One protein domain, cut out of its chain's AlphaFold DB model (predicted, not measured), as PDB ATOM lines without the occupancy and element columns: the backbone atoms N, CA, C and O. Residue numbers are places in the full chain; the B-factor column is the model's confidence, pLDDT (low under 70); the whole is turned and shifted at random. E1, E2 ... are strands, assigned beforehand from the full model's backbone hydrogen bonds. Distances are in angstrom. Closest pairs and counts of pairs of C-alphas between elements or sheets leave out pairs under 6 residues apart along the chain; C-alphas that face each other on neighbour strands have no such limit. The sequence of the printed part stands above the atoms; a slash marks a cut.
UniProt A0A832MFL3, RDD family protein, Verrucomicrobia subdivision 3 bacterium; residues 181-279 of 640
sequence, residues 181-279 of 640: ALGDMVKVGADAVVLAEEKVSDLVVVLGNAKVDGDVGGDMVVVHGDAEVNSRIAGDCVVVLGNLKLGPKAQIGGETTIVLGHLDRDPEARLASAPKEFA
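What this domain is: This is residues 181 to 279 of the 640 residues of the protein "RDD family protein" of Verrucomicrobia subdivision 3 bacterium (UniProt A0A832MFL3). The chain winds in stacked turns, a solenoid of short strands: one side is the flat parallel sheet E1 E4 E6 E8 E10 E12, and the parallel sheet E2 E5 E7 E9 E11 faces it at a slant. A third side, mostly loop, joins the two, with E3 and short pairings such as residues 232 to 233 with 251 to 252. The printed part has 99 residues with no named helix and twelve named strands, E1 to E12 in order along the chain; the class is all strand, though under half of the residues, 41 of 99, are in named elements. The whole is compact, with a radius of gyration of the C-alphas of 11.8 A, and spans 31 by 27 by 17 A.

Where its parts are: In the larger sheet, E1 is residues 185 to 188, E4 203 to 206 and E6 220 to 223, each 10.2 A long from first to last C-alpha; E8 is 237 to 240 and E10 256 to 259, each 10.1 A; E12 is 276 to 278, 6.3 A. E1 begins at C-alpha 185 (-26.199, -28.349, 31.306), and E12 ends at C-alpha 278 (-5.601, -20.674, 17.612). In the other sheet, E2 is 192 to 194, E5 210 to 212, E7 227 to 229, E9 244 to 246 and E11 263 to 265. E3, residues 198 to 200, pairs with no named strand.

How they stand to each other: The larger sheet has edge strands E1 and E12. E1 and E4 are parallel at 2 degrees, with N 187 and O 204 2.8 A apart, within hydrogen-bond range. E8 and E10 are parallel at 5 degrees, with N 259 and O 239 at 2.8 A. In the other sheet, with edge strands E2 and E11, E5 and E7 are parallel at 1 degree, with N 228 and O 210 at 2.8 A; E7 and E9 stand at 15 degrees, with N 245 and O 227 at 2.8 A. The two form a sandwich, two sheets face to face, with best planes 25 degrees apart and facing parts 10.0 A centre to centre. The closest C-alphas of E5 and E6, Ala 210 and Val 222, are 7.1 A apart. E3 runs on into E4 across a break of 2 residues, at 76 degrees; its residues 199 to 200 pair, parallel, with residues 215 to 216.

The domain as a whole: The C-alphas farthest apart, those of Ala 181 and Ala 279, are 34.7 A apart. The printed part has no cut and no long link. Mean pLDDT of the printed part is 86.6; residue 181 and residues 278 to 279 are under 70.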
ATOM      1  N   ALA A 181     -27.804 -26.272  42.915       65.88
ATOM      2  CA  ALA A 181     -26.990 -27.301  42.290       65.88
ATOM      3  C   ALA A 181     -27.812 -27.962  41.171       65.88
ATOM      4  O   ALA A 181     -28.779 -28.679  41.429       65.88
ATOM      5  N   LEU A 182     -27.438 -27.656  39.936       72.06
ATOM      6  CA  LEU A 182     -27.888 -28.297  38.713       72.06
ATOM      7  C   LEU A 182     -26.815 -29.311  38.292       72.06
ATOM      8  O   LEU A 182     -25.626 -29.092  38.518       72.06
ATOM      9  N   GLY A 183     -27.243 -30.412  37.675       80.38
ATOM     10  CA  GLY A 183     -26.326 -31.313  36.977       80.38
ATOM     11  C   GLY A 183     -25.822 -30.702  35.667       80.38
ATOM     12  O   GLY A 183     -25.883 -29.488  35.462       80.38
ATOM     13  N   ASP A 184     -25.351 -31.558  34.770       84.69
ATOM     14  CA  ASP A 184     -24.748 -31.150  33.499       84.69
ATOM     15  C   ASP A 184     -25.756 -30.384  32.624       84.69
ATOM     16  O   ASP A 184     -26.879 -30.837  32.377       84.69
ATOM     17  N   MET A 185     -25.360 -29.206  32.139       82.38
ATOM     18  CA  MET A 185     -26.199 -28.349  31.306       82.38
ATOM     19  C   MET A 185     -25.743 -28.415  29.849       82.38
ATOM     20  O   MET A 185     -24.838 -27.695  29.426       82.38
ATOM     21  N   VAL A 186     -26.420 -29.246  29.055       88.50
ATOM     22  CA  VAL A 186     -26.203 -29.340  27.605       88.50
ATOM     23  C   VAL A 186     -27.300 -28.576  26.858       88.50
ATOM     24  O   VAL A 186     -28.484 -28.891  26.992       88.50
ATOM     25  N   LYS A 187     -26.922 -27.592  26.033       88.12
ATOM     26  CA  LYS A 187     -27.829 -26.865  25.128       88.12
ATOM     27  C   LYS A 187     -27.360 -26.946  23.679       88.12
ATOM     28  O   LYS A 187     -26.177 -26.795  23.383       88.12
ATOM     29  N   VAL A 188     -28.309 -27.143  22.763       87.56
ATOM     30  CA  VAL A 188     -28.055 -27.230  21.318       87.56
ATOM     31  C   VAL A 188     -29.059 -26.350  20.573       87.56
ATOM     32  O   VAL A 188     -30.264 -26.527  20.734       87.56
ATOM     33  N   GLY A 189     -28.571 -25.405  19.767       78.94
ATOM     34  CA  GLY A 189     -29.397 -24.461  19.004       78.94
ATOM     35  C   GLY A 189     -30.075 -23.369  19.842       78.94
ATOM     36  O   GLY A 189     -31.040 -22.769  19.373       78.94
ATOM     37  N   ALA A 190     -29.630 -23.149  21.085       84.00
ATOM     38  CA  ALA A 190     -30.223 -22.196  22.022       84.00
ATOM     39  C   ALA A 190     -29.190 -21.680  23.037       84.00
ATOM     40  O   ALA A 190     -28.311 -22.430  23.468       84.00
ATOM     41  N   ASP A 191     -29.338 -20.423  23.458       88.75
ATOM     42  CA  ASP A 191     -28.405 -19.762  24.374       88.75
ATOM     43  C   ASP A 191     -28.458 -20.339  25.804       88.75
ATOM     44  O   ASP A 191     -29.524 -20.656  26.355       88.75
ATOM     45  N   ALA A 192     -27.295 -20.441  26.444       89.00
ATOM     46  CA  ALA A 192     -27.149 -20.751  27.861       89.00
ATOM     47  C   ALA A 192     -26.946 -19.476  28.683       89.00
ATOM     48  O   ALA A 192     -26.134 -18.619  28.341       89.00
ATOM     49  N   VAL A 193     -27.663 -19.385  29.799       89.44
ATOM     50  CA  VAL A 193     -27.451 -18.376  30.837       89.44
ATOM     51  C   VAL A 193     -27.422 -19.134  32.156       89.44
ATOM     52  O   VAL A 193     -28.381 -19.847  32.447       89.44
ATOM     53  N   VAL A 194     -26.326 -19.016  32.903       89.38
ATOM     54  CA  VAL A 194     -26.162 -19.587  34.248       89.38
ATOM     55  C   VAL A 194     -26.124 -18.429  35.235       89.38
ATOM     56  O   VAL A 194     -25.216 -17.595  35.173       89.38
ATOM     57  N   LEU A 195     -27.126 -18.345  36.109       88.88
ATOM     58  CA  LEU A 195     -27.303 -17.223  37.030       88.88
ATOM     59  C   LEU A 195     -26.389 -17.346  38.257       88.88
ATOM     60  O   LEU A 195     -26.006 -18.440  38.654       88.88
ATOM     61  N   ALA A 196     -26.091 -16.224  38.917       83.50
ATOM     62  CA  ALA A 196     -25.172 -16.171  40.065       83.50
ATOM     63  C   ALA A 196     -25.597 -17.002  41.303       83.50
ATOM     64  O   ALA A 196     -24.790 -17.208  42.208       83.50
ATOM     65  N   GLU A 197     -26.847 -17.475  41.354       81.00
ATOM     66  CA  GLU A 197     -27.377 -18.371  42.399       81.00
ATOM     67  C   GLU A 197     -27.405 -19.852  41.969       81.00
ATOM     68  O   GLU A 197     -27.911 -20.712  42.693       81.00
ATOM     69  N   GLU A 198     -26.883 -20.171  40.786       82.38
ATOM     70  CA  GLU A 198     -26.848 -21.514  40.214       82.38
ATOM     71  C   GLU A 198     -25.412 -22.046  40.213       82.38
ATOM     72  O   GLU A 198     -24.448 -21.310  39.975       82.38
ATOM     73  N   LYS A 199     -25.272 -23.345  40.484       87.06
ATOM     74  CA  LYS A 199     -24.027 -24.087  40.293       87.06
ATOM     75  C   LYS A 199     -24.295 -25.223  39.320       87.06
ATOM     76  O   LYS A 199     -25.205 -26.010  39.555       87.06
ATOM     77  N   VAL A 200     -23.508 -25.301  38.256       88.31
ATOM     78  CA  VAL A 200     -23.586 -26.343  37.221       88.31
ATOM     79  C   VAL A 200     -22.388 -27.280  37.384       88.31
ATOM     80  O   VAL A 200     -21.336 -26.839  37.851       88.31
ATOM     81  N   SER A 201     -22.530 -28.556  37.021       86.94
ATOM     82  CA  SER A 201     -21.388 -29.465  36.836       86.94
ATOM     83  C   SER A 201     -20.619 -29.074  35.566       86.94
ATOM     84  O   SER A 201     -19.808 -28.148  35.627       86.94
ATOM     85  N   ASP A 202     -20.932 -29.691  34.423       88.44
ATOM     86  CA  ASP A 202     -20.382 -29.331  33.110       88.44
ATOM     87  C   ASP A 202     -21.367 -28.474  32.295       88.44
ATOM     88  O   ASP A 202     -22.586 -28.663  32.361       88.44
ATOM     89  N   LEU A 203     -20.849 -27.539  31.493       89.69
ATOM     90  CA  LEU A 203     -21.634 -26.654  30.626       89.69
ATOM     91  C   LEU A 203     -21.229 -26.836  29.157       89.69
ATOM     92  O   LEU A 203     -20.153 -26.405  28.744       89.69
ATOM     93  N   VAL A 204     -22.121 -27.403  28.342       92.44
ATOM     94  CA  VAL A 204     -21.885 -27.620  26.905       92.44
ATOM     95  C   VAL A 204     -22.928 -26.874  26.080       92.44
ATOM     96  O   VAL A 204     -24.123 -27.149  26.171       92.44
ATOM     97  N   VAL A 205     -22.481 -25.949  25.231       91.81
ATOM     98  CA  VAL A 205     -23.345 -25.134  24.367       91.81
ATOM     99  C   VAL A 205     -22.915 -25.295  22.914       91.81
ATOM    100  O   VAL A 205     -21.760 -25.064  22.569       91.81
ATOM    101  N   VAL A 206     -23.841 -25.691  22.044       90.25
ATOM    102  CA  VAL A 206     -23.582 -25.920  20.615       90.25
ATOM    103  C   VAL A 206     -24.571 -25.109  19.785       90.25
ATOM    104  O   VAL A 206     -25.775 -25.264  19.958       90.25
ATOM    105  N   LEU A 207     -24.086 -24.282  18.854       83.25
ATOM    106  CA  LEU A 207     -24.907 -23.375  18.032       83.25
ATOM    107  C   LEU A 207     -25.759 -22.413  18.890       83.25
ATOM    108  O   LEU A 207     -26.958 -22.254  18.662       83.25
ATOM    109  N   GLY A 208     -25.138 -21.804  19.900       84.69
ATOM    110  CA  GLY A 208     -25.757 -20.862  20.832       84.69
ATOM    111  C   GLY A 208     -24.698 -20.164  21.685       84.69
ATOM    112  O   GLY A 208     -23.580 -20.661  21.820       84.69
ATOM    113  N   ASN A 209     -25.039 -19.007  22.240       90.69
ATOM    114  CA  ASN A 209     -24.152 -18.201  23.075       90.69
ATOM    115  C   ASN A 209     -24.211 -18.662  24.537       90.69
ATOM    116  O   ASN A 209     -25.212 -19.228  24.979       90.69
ATOM    117  N   ALA A 210     -23.158 -18.396  25.307       91.56
ATOM    118  CA  ALA A 210     -23.084 -18.742  26.724       91.56
ATOM    119  C   ALA A 210     -22.810 -17.502  27.581       91.56
ATOM    120  O   ALA A 210     -21.794 -16.835  27.402       91.56
ATOM    121  N   LYS A 211     -23.677 -17.217  28.555       93.88
ATOM    122  CA  LYS A 211     -23.423 -16.233  29.612       93.88
ATOM    123  C   LYS A 211     -23.342 -16.937  30.962       93.88
ATOM    124  O   LYS A 211     -24.285 -17.616  31.366       93.88
ATOM    125  N   VAL A 212     -22.220 -16.783  31.657       93.12
ATOM    126  CA  VAL A 212     -21.923 -17.512  32.894       93.12
ATOM    127  C   VAL A 212     -21.616 -16.519  34.010       93.12
ATOM    128  O   VAL A 212     -20.512 -15.981  34.102       93.12
ATOM    129  N   ASP A 213     -22.622 -16.274  34.851       91.12
ATOM    130  CA  ASP A 213     -22.515 -15.467  36.069       91.12
ATOM    131  C   ASP A 213     -22.519 -16.349  37.345       91.12
ATOM    132  O   ASP A 213     -22.127 -15.877  38.413       91.12
ATOM    133  N   GLY A 214     -22.920 -17.628  37.238       85.75
ATOM    134  CA  GLY A 214     -22.863 -18.665  38.288       85.75
ATOM    135  C   GLY A 214     -21.628 -19.575  38.241       85.75
ATOM    136  O   GLY A 214     -20.782 -19.450  37.359       85.75
ATOM    137  N   ASP A 215     -21.496 -20.481  39.210       88.62
ATOM    138  CA  ASP A 215     -20.293 -21.309  39.425       88.62
ATOM    139  C   ASP A 215     -20.334 -22.606  38.590       88.62
ATOM    140  O   ASP A 215     -21.299 -23.368  38.671       88.62
ATOM    141  N   VAL A 216     -19.292 -22.885  37.801       89.75
ATOM    142  CA  VAL A 216     -19.175 -24.115  36.990       89.75
ATOM    143  C   VAL A 216     -18.152 -25.048  37.639       89.75
ATOM    144  O   VAL A 216     -16.987 -24.691  37.827       89.75
ATOM    145  N   GLY A 217     -18.614 -26.230  38.050       84.62
ATOM    146  CA  GLY A 217     -17.863 -27.200  38.846       84.62
ATOM    147  C   GLY A 217     -16.914 -28.098  38.051       84.62
ATOM    148  O   GLY A 217     -15.994 -28.644  38.655       84.62
ATOM    149  N   GLY A 218     -17.125 -28.220  36.742       88.25
ATOM    150  CA  GLY A 218     -16.266 -28.927  35.797       88.25
ATOM    151  C   GLY A 218     -15.946 -28.057  34.580       88.25
ATOM    152  O   GLY A 218     -15.515 -26.909  34.743       88.25
ATOM    153  N   ASP A 219     -16.142 -28.607  33.386       91.56
ATOM    154  CA  ASP A 219     -15.687 -28.031  32.120       91.56
ATOM    155  C   ASP A 219     -16.754 -27.160  31.434       91.56
ATOM    156  O   ASP A 219     -17.964 -27.393  31.524       91.56
ATOM    157  N   MET A 220     -16.298 -26.154  30.683       90.81
ATOM    158  CA  MET A 220     -17.135 -25.302  29.836       90.81
ATOM    159  C   MET A 220     -16.720 -25.418  28.367       90.81
ATOM    160  O   MET A 220     -15.625 -25.001  27.987       90.81
ATOM    161  N   VAL A 221     -17.627 -25.900  27.514       93.44
ATOM    162  CA  VAL A 221     -17.403 -26.062  26.069       93.44
ATOM    163  C   VAL A 221     -18.462 -25.299  25.275       93.44
ATOM    164  O   VAL A 221     -19.645 -25.628  25.329       93.44
ATOM    165  N   VAL A 222     -18.043 -24.303  24.490       93.06
ATOM    166  CA  VAL A 222     -18.925 -23.516  23.611       93.06
ATOM    167  C   VAL A 222     -18.495 -23.689  22.158       93.06
ATOM    168  O   VAL A 222     -17.366 -23.372  21.785       93.06
ATOM    169  N   VAL A 223     -19.399 -24.194  21.319       91.06
ATOM    170  CA  VAL A 223     -19.152 -24.483  19.903       91.06
ATOM    171  C   VAL A 223     -20.086 -23.647  19.036       91.06
ATOM    172  O   VAL A 223     -21.291 -23.886  18.993       91.06
ATOM    173  N   HIS A 224     -19.506 -22.722  18.272       87.31
ATOM    174  CA  HIS A 224     -20.186 -21.831  17.329       87.31
ATOM    175  C   HIS A 224     -21.198 -20.881  18.000       87.31
ATOM    176  O   HIS A 224     -22.379 -20.852  17.652       87.31
ATOM    177  N   GLY A 225     -20.701 -20.104  18.963       85.06
ATOM    178  CA  GLY A 225     -21.394 -19.011  19.647       85.06
ATOM    179  C   GLY A 225     -20.425 -18.249  20.555       85.06
ATOM    180  O   GLY A 225     -19.350 -18.764  20.873       85.06
ATOM    181  N   ASP A 226     -20.768 -17.021  20.939       90.00
ATOM    182  CA  ASP A 226     -19.928 -16.197  21.816       90.00
ATOM    183  C   ASP A 226     -20.132 -16.566  23.298       90.00
ATOM    184  O   ASP A 226     -21.209 -17.002  23.712       90.00
ATOM    185  N   ALA A 227     -19.087 -16.386  24.109       92.00
ATOM    186  CA  ALA A 227     -19.065 -16.724  25.529       92.00
ATOM    187  C   ALA A 227     -18.683 -15.508  26.390       92.00
ATOM    188  O   ALA A 227     -17.618 -14.925  26.203       92.00
ATOM    189  N   GLU A 228     -19.514 -15.150  27.371       93.81
ATOM    190  CA  GLU A 228     -19.216 -14.142  28.395       93.81
ATOM    191  C   GLU A 228     -19.204 -14.795  29.784       93.81
ATOM    192  O   GLU A 228     -20.217 -15.330  30.236       93.81
ATOM    193  N   VAL A 229     -18.059 -14.750  30.466       93.69
ATOM    194  CA  VAL A 229     -17.847 -15.374  31.782       93.69
ATOM    195  C   VAL A 229     -17.473 -14.299  32.799       93.69
ATOM    196  O   VAL A 229     -16.494 -13.574  32.615       93.69
ATOM    197  N   ASN A 230     -18.225 -14.225  33.897       91.38
ATOM    198  CA  ASN A 230     -18.002 -13.298  35.015       91.38
ATOM    199  C   ASN A 230     -17.791 -14.027  36.355       91.38
ATOM    200  O   ASN A 230     -17.835 -13.401  37.413       91.38
ATOM    201  N   SER A 231     -17.596 -15.343  36.326       90.19
ATOM    202  CA  SER A 231     -17.653 -16.221  37.493       90.19
ATOM    203  C   SER A 231     -16.486 -17.217  37.538       90.19
ATOM    204  O   SER A 231     -15.490 -17.076  36.823       90.19
ATOM    205  N   ARG A 232     -16.581 -18.219  38.414       90.00
ATOM    206  CA  ARG A 232     -15.609 -19.305  38.509       90.00
ATOM    207  C   ARG A 232     -15.997 -20.475  37.598       90.00
ATOM    208  O   ARG A 232     -17.138 -20.927  37.615       90.00
ATOM    209  N   ILE A 233     -15.004 -20.982  36.873       92.31
ATOM    210  CA  ILE A 233     -15.008 -22.273  36.179       92.31
ATOM    211  C   ILE A 233     -13.865 -23.084  36.790       92.31
ATOM    212  O   ILE A 233     -12.722 -22.618  36.815       92.31
ATOM    213  N   ALA A 234     -14.160 -24.255  37.345       88.56
ATOM    214  CA  ALA A 234     -13.153 -25.073  38.016       88.56
ATOM    215  C   ALA A 234     -12.282 -25.877  37.034       88.56
ATOM    216  O   ALA A 234     -11.079 -25.992  37.273       88.56
ATOM    217  N   GLY A 235     -12.876 -26.394  35.954       88.31
ATOM    218  CA  GLY A 235     -12.202 -27.151  34.899       88.31
ATOM    219  C   GLY A 235     -11.716 -26.294  33.726       88.31
ATOM    220  O   GLY A 235     -11.383 -25.110  33.879       88.31
ATOM    221  N   ASP A 236     -11.654 -26.920  32.555       90.81
ATOM    222  CA  ASP A 236     -11.194 -26.333  31.299       90.81
ATOM    223  C   ASP A 236     -12.271 -25.440  30.655       90.81
ATOM    224  O   ASP A 236     -13.478 -25.621  30.830       90.81
ATOM    225  N   CYS A 237     -11.833 -24.455  29.869       90.56
ATOM    226  CA  CYS A 237     -12.704 -23.562  29.109       90.56
ATOM    227  C   CYS A 237     -12.312 -23.583  27.628       90.56
ATOM    228  O   CYS A 237     -11.246 -23.092  27.235       90.56
ATOM    229  N   VAL A 238     -13.183 -24.155  26.796       91.38
ATOM    230  CA  VAL A 238     -12.945 -24.377  25.368       91.38
ATOM    231  C   VAL A 238     -13.998 -23.647  24.541       91.38
ATOM    232  O   VAL A 238     -15.172 -24.014  24.548       91.38
ATOM    233  N   VAL A 239     -13.578 -22.637  23.777       91.25
ATOM    234  CA  VAL A 239     -14.462 -21.903  22.853       91.25
ATOM    235  C   VAL A 239     -14.010 -22.128  21.412       91.25
ATOM    236  O   VAL A 239     -12.862 -21.867  21.051       91.25
ATOM    237  N   VAL A 240     -14.915 -22.627  20.573       89.38
ATOM    238  CA  VAL A 240     -14.656 -23.011  19.181       89.38
ATOM    239  C   VAL A 240     -15.544 -22.192  18.254       89.38
ATOM    240  O   VAL A 240     -16.763 -22.262  18.354       89.38
ATOM    241  N   LEU A 241     -14.950 -21.464  17.303       82.94
ATOM    242  CA  LEU A 241     -15.657 -20.619  16.323       82.94
ATOM    243  C   LEU A 241     -16.540 -19.519  16.957       82.94
ATOM    244  O   LEU A 241     -17.574 -19.161  16.396       82.94
ATOM    245  N   GLY A 242     -16.111 -18.974  18.095       84.38
ATOM    246  CA  GLY A 242     -16.736 -17.847  18.793       84.38
ATOM    247  C   GLY A 242     -15.727 -17.126  19.689       84.38
ATOM    248  O   GLY A 242     -14.604 -17.602  19.864       84.38
ATOM    249  N   ASN A 243     -16.088 -15.960  20.215       88.75
ATOM    250  CA  ASN A 243     -15.216 -15.138  21.053       88.75
ATOM    251  C   ASN A 243     -15.439 -15.452  22.537       88.75
ATOM    252  O   ASN A 243     -16.573 -15.666  22.959       88.75
ATOM    253  N   LEU A 244     -14.367 -15.438  23.334       91.38
ATOM    254  CA  LEU A 244     -14.449 -15.529  24.792       91.38
ATOM    255  C   LEU A 244     -14.177 -14.154  25.401       91.38
ATOM    256  O   LEU A 244     -13.121 -13.568  25.163       91.38
ATOM    257  N   LYS A 245     -15.116 -13.665  26.209       92.94
ATOM    258  CA  LYS A 245     -15.008 -12.434  26.985       92.94
ATOM    259  C   LYS A 245     -14.984 -12.764  28.476       92.94
ATOM    260  O   LYS A 245     -15.936 -13.339  29.004       92.94
ATOM    261  N   LEU A 246     -13.905 -12.385  29.155       92.69
ATOM    262  CA  LEU A 246     -13.709 -12.599  30.589       92.69
ATOM    263  C   LEU A 246     -13.850 -11.276  31.341       92.69
ATOM    264  O   LEU A 246     -13.036 -10.374  31.142       92.69
ATOM    265  N   GLY A 247     -14.866 -11.165  32.198       88.62
ATOM    266  CA  GLY A 247     -15.063 -10.011  33.080       88.62
ATOM    267  C   GLY A 247     -14.176 -10.040  34.335       88.62
ATOM    268  O   GLY A 247     -13.530 -11.050  34.619       88.62
ATOM    269  N   PRO A 248     -14.172  -8.967  35.148       88.00
ATOM    270  CA  PRO A 248     -13.207  -8.774  36.242       88.00
ATOM    271  C   PRO A 248     -13.262  -9.848  37.341       88.00
ATOM    272  O   PRO A 248     -12.273 -10.131  38.013       88.00
ATOM    273  N   LYS A 249     -14.419 -10.497  37.515       86.81
ATOM    274  CA  LYS A 249     -14.624 -11.578  38.491       86.81
ATOM    275  C   LYS A 249     -14.303 -12.980  37.950       86.81
ATOM    276  O   LYS A 249     -14.367 -13.936  38.724       86.81
ATOM    277  N   ALA A 250     -13.952 -13.116  36.668       87.69
ATOM    278  CA  ALA A 250     -13.728 -14.408  36.025       87.69
ATOM    279  C   ALA A 250     -12.510 -15.151  36.606       87.69
ATOM    280  O   ALA A 250     -11.430 -14.574  36.771       87.69
ATOM    281  N   GLN A 251     -12.674 -16.439  36.911       89.00
ATOM    282  CA  GLN A 251     -11.630 -17.302  37.475       89.00
ATOM    283  C   GLN A 251     -11.685 -18.688  36.825       89.00
ATOM    284  O   GLN A 251     -12.587 -19.459  37.136       89.00
ATOM    285  N   ILE A 252     -10.727 -19.013  35.952       91.38
ATOM    286  CA  ILE A 252     -10.662 -20.313  35.258       91.38
ATOM    287  C   ILE A 252      -9.534 -21.159  35.859       91.38
ATOM    288  O   ILE A 252      -8.375 -20.730  35.874       91.38
ATOM    289  N   GLY A 253      -9.895 -22.335  36.381       85.88
ATOM    290  CA  GLY A 253      -8.997 -23.267  37.068       85.88
ATOM    291  C   GLY A 253      -8.185 -24.185  36.149       85.88
ATOM    292  O   GLY A 253      -7.067 -24.547  36.517       85.88
ATOM    293  N   GLY A 254      -8.707 -24.522  34.968       87.62
ATOM    294  CA  GLY A 254      -8.050 -25.383  33.983       87.62
ATOM    295  C   GLY A 254      -7.355 -24.643  32.834       87.62
ATOM    296  O   GLY A 254      -6.829 -23.526  32.964       87.62
ATOM    297  N   GLU A 255      -7.327 -25.289  31.673       88.56
ATOM    298  CA  GLU A 255      -6.812 -24.755  30.420       88.56
ATOM    299  C   GLU A 255      -7.848 -23.888  29.689       88.56
ATOM    300  O   GLU A 255      -9.008 -24.258  29.533       88.56
ATOM    301  N   THR A 256      -7.428 -22.718  29.200       88.56
ATOM    302  CA  THR A 256      -8.257 -21.875  28.318       88.56
ATOM    303  C   THR A 256      -7.805 -22.033  26.867       88.56
ATOM    304  O   THR A 256      -6.751 -21.517  26.485       88.56
ATOM    305  N   THR A 257      -8.598 -22.719  26.044       88.56
ATOM    306  CA  THR A 257      -8.304 -22.963  24.621       88.56
ATOM    307  C   THR A 257      -9.355 -22.305  23.730       88.56
ATOM    308  O   THR A 257     -10.550 -22.564  23.850       88.56
ATOM    309  N   ILE A 258      -8.907 -21.454  22.801       88.19
ATOM    310  CA  ILE A 258      -9.793 -20.693  21.908       88.19
ATOM    311  C   ILE A 258      -9.424 -21.002  20.463       88.19
ATOM    312  O   ILE A 258      -8.342 -20.660  19.977       88.19
ATOM    313  N   VAL A 259     -10.342 -21.664  19.763       84.25
ATOM    314  CA  VAL A 259     -10.151 -22.162  18.402       84.25
ATOM    315  C   VAL A 259     -10.889 -21.256  17.426       84.25
ATOM    316  O   VAL A 259     -12.116 -21.245  17.380       84.25
ATOM    317  N   LEU A 260     -10.131 -20.522  16.604       74.06
ATOM    318  CA  LEU A 260     -10.638 -19.633  15.548       74.06
ATOM    319  C   LEU A 260     -11.479 -18.428  16.037       74.06
ATOM    320  O   LEU A 260     -12.183 -17.826  15.229       74.06
ATOM    321  N   GLY A 261     -11.351 -18.043  17.312       79.12
ATOM    322  CA  GLY A 261     -11.972 -16.852  17.918       79.12
ATOM    323  C   GLY A 261     -10.971 -15.852  18.512       79.12
ATOM    324  O   GLY A 261      -9.756 -16.027  18.368       79.12
ATOM    325  N   HIS A 262     -11.483 -14.813  19.182       81.62
ATOM    326  CA  HIS A 262     -10.706 -13.830  19.950       81.62
ATOM    327  C   HIS A 262     -10.900 -14.015  21.468       81.62
ATOM    328  O   HIS A 262     -11.967 -14.447  21.907       81.62
ATOM    329  N   LEU A 263      -9.884 -13.655  22.262       86.25
ATOM    330  CA  LEU A 263      -9.965 -13.530  23.720       86.25
ATOM    331  C   LEU A 263      -9.997 -12.051  24.101       86.25
ATOM    332  O   LEU A 263      -9.012 -11.346  23.893       86.25
ATOM    333  N   ASP A 264     -11.108 -11.580  24.656       87.12
ATOM    334  CA  ASP A 264     -11.161 -10.289  25.342       87.12
ATOM    335  C   ASP A 264     -11.109 -10.536  26.856       87.12
ATOM    336  O   ASP A 264     -11.903 -11.310  27.398       87.12
ATOM    337  N   ARG A 265     -10.120  -9.960  27.543       86.12
ATOM    338  CA  ARG A 265      -9.815 -10.276  28.946       86.12
ATOM    339  C   ARG A 265      -9.662  -9.004  29.764       86.12
ATOM    340  O   ARG A 265      -8.710  -8.249  29.569       86.12
ATOM    341  N   ASP A 266     -10.535  -8.854  30.752       86.50
ATOM    342  CA  ASP A 266     -10.391  -7.856  31.805       86.50
ATOM    343  C   ASP A 266      -9.094  -8.092  32.622       86.50
ATOM    344  O   ASP A 266      -8.780  -9.246  32.949       86.50
ATOM    345  N   PRO A 267      -8.324  -7.040  32.972       82.06
ATOM    346  CA  PRO A 267      -7.109  -7.160  33.780       82.06
ATOM    347  C   PRO A 267      -7.268  -7.887  35.125       82.06
ATOM    348  O   PRO A 267      -6.294  -8.479  35.594       82.06
ATOM    349  N   GLU A 268      -8.450  -7.863  35.750       82.00
ATOM    350  CA  GLU A 268      -8.685  -8.517  37.048       82.00
ATOM    351  C   GLU A 268      -8.955 -10.032  36.927       82.00
ATOM    352  O   GLU A 268      -8.721 -10.780  37.886       82.00
ATOM    353  N   ALA A 269      -9.363 -10.505  35.741       84.88
ATOM    354  CA  ALA A 269      -9.677 -11.908  35.477       84.88
ATOM    355  C   ALA A 269      -8.460 -12.822  35.708       84.88
ATOM    356  O   ALA A 269      -7.355 -12.553  35.218       84.88
ATOM    357  N   ARG A 270      -8.653 -13.949  36.404       83.69
ATOM    358  CA  ARG A 270      -7.579 -14.889  36.771       83.69
ATOM    359  C   ARG A 270      -7.666 -16.184  35.966       83.69
ATOM    360  O   ARG A 270      -8.678 -16.873  35.992       83.69
ATOM    361  N   LEU A 271      -6.568 -16.527  35.301       86.06
ATOM    362  CA  LEU A 271      -6.383 -17.796  34.596       86.06
ATOM    363  C   LEU A 271      -5.297 -18.599  35.313       86.06
ATOM    364  O   LEU A 271      -4.243 -18.041  35.622       86.06
ATOM    365  N   ALA A 272      -5.533 -19.887  35.558       81.81
ATOM    366  CA  ALA A 272      -4.511 -20.798  36.082       81.81
ATOM    367  C   ALA A 272      -3.404 -21.111  35.053       81.81
ATOM    368  O   ALA A 272      -2.279 -21.448  35.421       81.81
ATOM    369  N   SER A 273      -3.722 -20.977  33.765       79.94
ATOM    370  CA  SER A 273      -2.879 -21.331  32.622       79.94
ATOM    371  C   SER A 273      -2.741 -20.166  31.627       79.94
ATOM    372  O   SER A 273      -3.503 -19.197  31.651       79.94
ATOM    373  N   ALA A 274      -1.747 -20.238  30.736       79.62
ATOM    374  CA  ALA A 274      -1.626 -19.295  29.625       79.62
ATOM    375  C   ALA A 274      -2.581 -19.706  28.481       79.62
ATOM    376  O   ALA A 274      -2.512 -20.858  28.043       79.62
ATOM    377  N   PRO A 275      -3.444 -18.804  27.972       80.94
ATOM    378  CA  PRO A 275      -4.478 -19.167  27.006       80.94
ATOM    379  C   PRO A 275      -3.896 -19.560  25.641       80.94
ATOM    380  O   PRO A 275      -3.012 -18.887  25.100       80.94
ATOM    381  N   LYS A 276      -4.423 -20.636  25.045       80.50
ATOM    382  CA  LYS A 276      -4.004 -21.138  23.727       80.50
ATOM    383  C   LYS A 276      -4.919 -20.603  22.624       80.50
ATOM    384  O   LYS A 276      -5.935 -21.200  22.272       80.50
ATOM    385  N   GLU A 277      -4.534 -19.459  22.065       76.81
ATOM    386  CA  GLU A 277      -5.224 -18.802  20.950       76.81
ATOM    387  C   GLU A 277      -4.845 -19.390  19.576       76.81
ATOM    388  O   GLU A 277      -3.858 -18.982  18.949       76.81
ATOM    389  N   PHE A 278      -5.690 -20.253  19.015       69.50
ATOM    390  CA  PHE A 278      -5.601 -20.674  17.612       69.50
ATOM    391  C   PHE A 278      -6.348 -19.690  16.694       69.50
ATOM    392  O   PHE A 278      -7.263 -20.054  15.952       69.50
ATOM    393  N   ALA A 279      -5.964 -18.412  16.763       63.84
ATOM    394  CA  ALA A 279      -6.626 -17.320  16.051       63.84
ATOM    395  C   ALA A 279      -6.447 -17.423  14.522       63.84
ATOM    396  O   ALA A 279      -5.323 -17.418  14.005       63.84
TER     397      ALA A 279